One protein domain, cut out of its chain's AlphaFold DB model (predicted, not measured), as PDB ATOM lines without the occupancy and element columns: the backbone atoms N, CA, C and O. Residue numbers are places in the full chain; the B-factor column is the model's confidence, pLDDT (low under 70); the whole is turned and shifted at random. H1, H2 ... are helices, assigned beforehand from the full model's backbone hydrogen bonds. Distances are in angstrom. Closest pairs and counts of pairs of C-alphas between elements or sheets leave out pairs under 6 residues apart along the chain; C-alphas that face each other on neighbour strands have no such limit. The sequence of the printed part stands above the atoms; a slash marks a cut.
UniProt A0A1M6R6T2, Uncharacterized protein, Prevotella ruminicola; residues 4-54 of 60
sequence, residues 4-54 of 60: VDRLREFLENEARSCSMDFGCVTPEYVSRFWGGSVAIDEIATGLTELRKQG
ATOM      1  N   VAL A   4      21.192  -4.342  37.762       89.62
ATOM      2  CA  VAL A   4      21.110  -3.384  36.658       89.62
ATOM      3  C   VAL A   4      20.337  -2.136  37.081       89.62
ATOM      4  O   VAL A   4      20.811  -1.032  36.823       89.62
ATOM      5  N   ASP A   5      19.214  -2.279  37.796       90.12
ATOM      6  CA  ASP A   5      18.461  -1.137  38.342       90.12
ATOM      7  C   ASP A   5      19.308  -0.323  39.328       90.12
ATOM      8  O   ASP A   5      19.343   0.907  39.277       90.12
ATOM      9  N   ARG A   6      20.048  -1.010  40.207       91.12
ATOM     10  CA  ARG A   6      20.940  -0.355  41.171       91.12
ATOM     11  C   ARG A   6      22.106   0.362  40.488       91.12
ATOM     12  O   ARG A   6      22.486   1.451  40.913       91.12
ATOM     13  N   LEU A   7      22.686  -0.242  39.451       91.00
ATOM     14  CA  LEU A   7      23.738   0.383  38.647       91.00
ATOM     15  C   LEU A   7      23.208   1.599  37.893       91.00
ATOM     16  O   LEU A   7      23.895   2.612  37.834       91.00
ATOM     17  N   ARG A   8      21.993   1.522  37.352       89.12
ATOM     18  CA  ARG A   8      21.351   2.649  36.681       89.12
ATOM     19  C   ARG A   8      21.202   3.835  37.629       89.12
ATOM     20  O   ARG A   8      21.746   4.889  37.333       89.12
ATOM     21  N   GLU A   9      20.582   3.635  38.791       88.81
ATOM     22  CA  GLU A   9      20.408   4.697  39.793       88.81
ATOM     23  C   GLU A   9      21.754   5.292  40.239       88.81
ATOM     24  O   GLU A   9      21.896   6.508  40.379       88.81
ATOM     25  N   PHE A  10      22.768   4.440  40.426       89.00
ATOM     26  CA  PHE A  10      24.119   4.889  40.746       89.00
ATOM     27  C   PHE A  10      24.672   5.820  39.666       89.00
ATOM     28  O   PHE A  10      25.102   6.931  39.965       89.00
ATOM     29  N   LEU A  11      24.624   5.387  38.409       87.31
ATOM     30  CA  LEU A  11      25.135   6.174  37.299       87.31
ATOM     31  C   LEU A  11      24.335   7.474  37.094       87.31
ATOM     32  O   LEU A  11      24.919   8.506  36.768       87.31
ATOM     33  N   GLU A  12      23.021   7.453  37.336       86.31
ATOM     34  CA  GLU A  12      22.181   8.653  37.293       86.31
ATOM     35  C   GLU A  12      22.590   9.686  38.349       86.31
ATOM     36  O   GLU A  12      22.658  10.883  38.062       86.31
ATOM     37  N   ASN A  13      22.925   9.232  39.555       85.75
ATOM     38  CA  ASN A  13      23.426  10.104  40.614       85.75
ATOM     39  C   ASN A  13      24.823  10.664  40.308       85.75
ATOM     40  O   ASN A  13      25.065  11.850  40.557       85.75
ATOM     41  N   GLU A  14      25.718   9.855  39.739       85.19
ATOM     42  CA  GLU A  14      27.063  10.302  39.348       85.19
ATOM     43  C   GLU A  14      27.008  11.376  38.256       85.19
ATOM     44  O   GLU A  14      27.683  12.406  38.353       85.19
ATOM     45  N   ALA A  15      26.142  11.183  37.258       81.56
ATOM     46  CA  ALA A  15      25.942  12.144  36.183       81.56
ATOM     47  C   ALA A  15      25.286  13.446  36.676       81.56
ATOM     48  O   ALA A  15      25.729  14.535  36.311       81.56
ATOM     49  N   ARG A  16      24.285  13.360  37.569       81.88
ATOM     50  CA  ARG A  16      23.675  14.544  38.210       81.88
ATOM     51  C   ARG A  16      24.658  15.336  39.064       81.88
ATOM     52  O   ARG A  16      24.487  16.540  39.223       81.88
ATOM     53  N   SER A  17      25.662  14.666  39.620       77.69
ATOM     54  CA  SER A  17      26.691  15.304  40.441       77.69
ATOM     55  C   SER A  17      27.828  15.916  39.609       77.69
ATOM     56  O   SER A  17      28.745  16.495  40.184       77.69
ATOM     57  N   CYS A  18      27.786  15.800  38.270       62.38
ATOM     58  CA  CYS A  18      28.900  16.108  37.360       62.38
ATOM     59  C   CYS A  18      30.219  15.410  37.750       62.38
ATOM     60  O   CYS A  18      31.298  15.861  37.367       62.38
ATOM     61  N   SER A  19      30.145  14.327  38.528       62.84
ATOM     62  CA  SER A  19      31.321  13.687  39.120       62.84
ATOM     63  C   SER A  19      32.049  12.792  38.121       62.84
ATOM     64  O   SER A  19      33.261  12.615  38.234       62.84
ATOM     65  N   MET A  20      31.331  12.226  37.143       64.94
ATOM     66  CA  MET A  20      31.910  11.319  36.152       64.94
ATOM     67  C   MET A  20      30.996  11.104  34.942       64.94
ATOM     68  O   MET A  20      29.790  10.918  35.089       64.94
ATOM     69  N   ASP A  21      31.594  11.029  33.752       73.12
ATOM     70  CA  ASP A  21      30.932  10.498  32.560       73.12
ATOM     71  C   ASP A  21      30.653   8.996  32.710       73.12
ATOM     72  O   ASP A  21      31.502   8.226  33.167       73.12
ATOM     73  N   PHE A  22      29.495   8.543  32.223       70.19
ATOM     74  CA  PHE A  22      29.093   7.128  32.218       70.19
ATOM     75  C   PHE A  22      30.146   6.183  31.624       70.19
ATOM     76  O   PHE A  22      30.325   5.054  32.086       70.19
ATOM     77  N   GLY A  23      30.856   6.640  30.587       72.69
ATOM     78  CA  GLY A  23      31.917   5.872  29.934       72.69
ATOM     79  C   GLY A  23      33.141   5.640  30.827       72.69
ATOM     80  O   GLY A  23      33.873   4.672  30.616       72.69
ATOM     81  N   CYS A  24      33.338   6.483  31.842       78.94
ATOM     82  CA  CYS A  24      34.470   6.440  32.762       78.94
ATOM     83  C   CYS A  24      34.188   5.645  34.042       78.94
ATOM     84  O   CYS A  24      35.125   5.344  34.781       78.94
ATOM     85  N   VAL A  25      32.933   5.259  34.297       87.88
ATOM     86  CA  VAL A  25      32.588   4.420  35.449       87.88
ATOM     87  C   VAL A  25      33.068   2.989  35.212       87.88
ATOM     88  O   VAL A  25      32.655   2.324  34.254       87.88
ATOM     89  N   THR A  26      33.950   2.512  36.094       90.81
ATOM     90  CA  THR A  26      34.501   1.152  36.051       90.81
ATOM     91  C   THR A  26      33.897   0.253  37.134       90.81
ATOM     92  O   THR A  26      33.411   0.751  38.158       90.81
ATOM     93  N   PRO A  27      33.947  -1.080  36.965       92.88
ATOM     94  CA  PRO A  27      33.477  -2.013  37.986       92.88
ATOM     95  C   PRO A  27      34.169  -1.836  39.344       92.88
ATOM     96  O   PRO A  27      33.531  -1.943  40.390       92.88
ATOM     97  N   GLU A  28      35.465  -1.523  39.347       92.62
ATOM     98  CA  GLU A  28      36.255  -1.267  40.553       92.62
ATOM     99  C   GLU A  28      35.769  -0.027  41.298       92.62
ATOM    100  O   GLU A  28      35.731  -0.030  42.529       92.62
ATOM    101  N   TYR A  29      35.400   1.030  40.568       90.56
ATOM    102  CA  TYR A  29      34.872   2.255  41.161       90.56
ATOM    103  C   TYR A  29      33.561   1.976  41.897       90.56
ATOM    104  O   TYR A  29      33.442   2.268  43.088       90.56
ATOM    105  N   VAL A  30      32.626   1.305  41.221       91.50
ATOM    106  CA  VAL A  30      31.343   0.902  41.810       91.50
ATOM    107  C   VAL A  30      31.556  -0.037  43.001       91.50
ATOM    108  O   VAL A  30      30.958   0.156  44.057       91.50
ATOM    109  N   SER A  31      32.447  -1.025  42.870       93.50
ATOM    110  CA  SER A  31      32.752  -1.974  43.947       93.50
ATOM    111  C   SER A  31      33.293  -1.265  45.193       93.50
ATOM    112  O   SER A  31      32.843  -1.551  46.303       93.50
ATOM    113  N   ARG A  32      34.195  -0.286  45.028       91.38
ATOM    114  CA  ARG A  32      34.697   0.549  46.133       91.38
ATOM    115  C   ARG A  32      33.590   1.398  46.752       91.38
ATOM    116  O   ARG A  32      33.505   1.456  47.976       91.38
ATOM    117  N   PHE A  33      32.732   2.002  45.932       90.38
ATOM    118  CA  PHE A  33      31.611   2.818  46.403       90.38
ATOM    119  C   PHE A  33      30.590   1.990  47.199       90.38
ATOM    120  O   PHE A  33      30.058   2.440  48.210       90.38
ATOM    121  N   TRP A  34      30.353   0.741  46.796       91.38
ATOM    122  CA  TRP A  34      29.465  -0.195  47.497       91.38
ATOM    123  C   TRP A  34      30.154  -1.016  48.596       91.38
ATOM    124  O   TRP A  34      29.551  -1.951  49.137       91.38
ATOM    125  N   GLY A  35      31.409  -0.703  48.921       91.81
ATOM    126  CA  GLY A  35      32.161  -1.361  49.990       91.81
ATOM    127  C   GLY A  35      32.428  -2.850  49.753       91.81
ATOM    128  O   GLY A  35      32.527  -3.607  50.712       91.81
ATOM    129  N   GLY A  36      32.496  -3.297  48.496       87.12
ATOM    130  CA  GLY A  36      32.744  -4.701  48.146       87.12
ATOM    131  C   GLY A  36      31.566  -5.644  48.413       87.12
ATOM    132  O   GLY A  36      31.741  -6.857  48.383       87.12
ATOM    133  N   SER A  37      30.365  -5.109  48.656       87.75
ATOM    134  CA  SER A  37      29.168  -5.911  48.965       87.75
ATOM    135  C   SER A  37      28.637  -6.728  47.777       87.75
ATOM    136  O   SER A  37      27.769  -7.575  47.960       87.75
ATOM    137  N   VAL A  38      29.108  -6.444  46.558       90.06
ATOM    138  CA  VAL A  38      28.702  -7.108  45.312       90.06
ATOM    139  C   VAL A  38      29.952  -7.584  44.581       90.06
ATOM    140  O   VAL A  38      30.964  -6.873  44.555       90.06
ATOM    141  N   ALA A  39      29.882  -8.777  43.986       93.44
ATOM    142  CA  ALA A  39      30.982  -9.334  43.215       93.44
ATOM    143  C   ALA A  39      31.300  -8.450  42.003       93.44
ATOM    144  O   ALA A  39      30.413  -7.988  41.286       93.44
ATOM    145  N   ILE A  40      32.591  -8.234  41.749       93.38
ATOM    146  CA  ILE A  40      33.037  -7.356  40.661       93.38
ATOM    147  C   ILE A  40      32.582  -7.847  39.278       93.38
ATOM    148  O   ILE A  40      32.322  -7.032  38.399       93.38
ATOM    149  N   ASP A  41      32.436  -9.162  39.106       93.50
ATOM    150  CA  ASP A  41      31.972  -9.789  37.865       93.50
ATOM    151  C   ASP A  41      30.495  -9.474  37.572       93.50
ATOM    152  O   ASP A  41      30.133  -9.142  36.442       93.50
ATOM    153  N   GLU A  42      29.653  -9.452  38.611       93.56
ATOM    154  CA  GLU A  42      28.248  -9.047  38.489       93.56
ATOM    155  C   GLU A  42      28.126  -7.565  38.121       93.56
ATOM    156  O   GLU A  42      27.331  -7.193  37.259       93.56
ATOM    157  N   ILE A  43      28.968  -6.718  38.723       93.75
ATOM    158  CA  ILE A  43      29.045  -5.290  38.395       93.75
ATOM    159  C   ILE A  43      29.489  -5.102  36.939       93.75
ATOM    160  O   ILE A  43      28.881  -4.326  36.200       93.75
ATOM    161  N   ALA A  44      30.540  -5.806  36.509       93.44
ATOM    162  CA  ALA A  44      31.066  -5.718  35.150       93.44
ATOM    163  C   ALA A  44      30.039  -6.170  34.106       93.44
ATOM    164  O   ALA A  44      29.865  -5.508  33.076       93.44
ATOM    165  N   THR A  45      29.321  -7.254  34.400       94.00
ATOM    166  CA  THR A  45      28.227  -7.748  33.562       94.00
ATOM    167  C   THR A  45      27.106  -6.717  33.477       94.00
ATOM    168  O   THR A  45      26.727  -6.324  32.375       94.00
ATOM    169  N   GLY A  46      26.641  -6.185  34.610       92.25
ATOM    170  CA  GLY A  46      25.577  -5.179  34.630       92.25
ATOM    171  C   GLY A  46      25.948  -3.881  33.901       92.25
ATOM    172  O   GLY A  46      25.152  -3.365  33.118       92.25
ATOM    173  N   LEU A  47      27.178  -3.381  34.072       90.12
ATOM    174  CA  LEU A  47      27.677  -2.211  33.334       90.12
ATOM    175  C   LEU A  47      27.757  -2.478  31.825       90.12
ATOM    176  O   LEU A  47      27.458  -1.594  31.021       90.12
ATOM    177  N   THR A  48      28.143  -3.692  31.429       90.38
ATOM    178  CA  THR A  48      28.181  -4.100  30.019       90.38
ATOM    179  C   THR A  48      26.782  -4.126  29.413       90.38
ATOM    180  O   THR A  48      26.585  -3.605  28.314       90.38
ATOM    181  N   GLU A  49      25.801  -4.675  30.129       89.50
ATOM    182  CA  GLU A  49      24.406  -4.698  29.686       89.50
ATOM    183  C   GLU A  49      23.827  -3.284  29.553       89.50
ATOM    184  O   GLU A  49      23.223  -2.968  28.529       89.50
ATOM    185  N   LEU A  50      24.102  -2.391  30.508       87.62
ATOM    186  CA  LEU A  50      23.693  -0.984  30.422       87.62
ATOM    187  C   LEU A  50      24.313  -0.272  29.210       87.62
ATOM    188  O   LEU A  50      23.625   0.452  28.490       87.62
ATOM    189  N   ARG A  51      25.596  -0.514  28.926       85.12
ATOM    190  CA  ARG A  51      26.271   0.052  27.744       85.12
ATOM    191  C   ARG A  51      25.680  -0.466  26.432       85.12
ATOM    192  O   ARG A  51      25.528   0.315  25.499       85.12
ATOM    193  N   LYS A  52      25.319  -1.752  26.358       84.50
ATOM    194  CA  LYS A  52      24.649  -2.342  25.181       84.50
ATOM    195  C   LYS A  52      23.247  -1.784  24.967       84.50
ATOM    196  O   LYS A  52      22.842  -1.591  23.826       84.50
ATOM    197  N   GLN A  53      22.523  -1.527  26.053       78.69
ATOM    198  CA  GLN A  53      21.209  -0.883  26.008       78.69
ATOM    199  C   GLN A  53      21.304   0.589  25.591       78.69
ATOM    200  O   GLN A  53      20.275   1.197  25.316       78.69
ATOM    201  N   GLY A  54      22.528   1.133  25.511       65.62
ATOM    202  CA  GLY A  54      22.805   2.493  25.093       65.62
ATOM    203  C   GLY A  54      22.019   3.456  25.951       65.62
ATOM    204  O   GLY A  54      21.183   4.145  25.379       65.62
TER     205      GLY A  54
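This is residues 4 to 54 of the 60 residues of an uncharacterized protein of Prevotella ruminicola (UniProt A0A1M6R6T2). Three helices form a small cluster around H3: the first turns of H1 meet the middle of H3 nearly at a right angle, and H2 meets H3 too, at a steep angle, with H1 and H2 kept only just apart. From the far end of H1, residues 17 to 26 fold back to the start of H2, and residues 34 to 39 turn the chain from H2 into H3. The printed part has 51 residues with three named helices, in the order H1, H2, H3, and no named strand; the class is all helix. The whole is compact and rounded, with a radius of gyration of the C-alphas of 10.1 A and spans of 26 by 24 by 17 A.

Find C-alpha 4 at (21.110, -3.384, 36.658); from there H1, residues 4 to 16, runs 18.2 A to C-alpha 16 at (23.675, 14.544, 38.210), with y rising along the way. Read on past Ser 17 to Thr 26 and you reach H2, residues 27 to 33, which is 9.9 A long from first to last C-alpha. After residues 34 to 39 comes H3, residues 40 to 52, which runs 18.3 A and ends at C-alpha 52 at (24.649, -2.342, 25.181).

Begin with H3, which touches both other helices. H1 touches it with residues 4 to 8 alone; look at Val 4 and Gly 46, whose C-alphas are the closest of the two helices, 5.2 A apart. The lines of H1 and H3 stand about perpendicular at 72 degrees, only just past a steep tilt. H2 touches H3 where the C-alphas of Pro 27 and Ala 44, the closest of the pair, are 5.3 A apart. H2 and H3 run opposite ways at a steep tilt of 65 degrees. H1 and H2 are apart, but only just, with their closest C-alphas 8.3 A from each other. Along the backbone of H1, H2 and H3, every O i to N i+4 pair is within hydrogen-bond range.

The two C-alphas farthest apart are those of Gly 35 and Gly 54, at 26.9 A, while the first and last printed C-alphas, of Val 4 and Gly 54, are 13.1 A apart. The printed part has no cut. The link from H1 to H2 has 10 residues and the link from H2 to H3 has 6, and both are short but not tight. In the B-factor column the mean pLDDT of the printed part is 86.0; look for values under 70 at residues 18 to 20 and at residue 54, where the model's confidence is low.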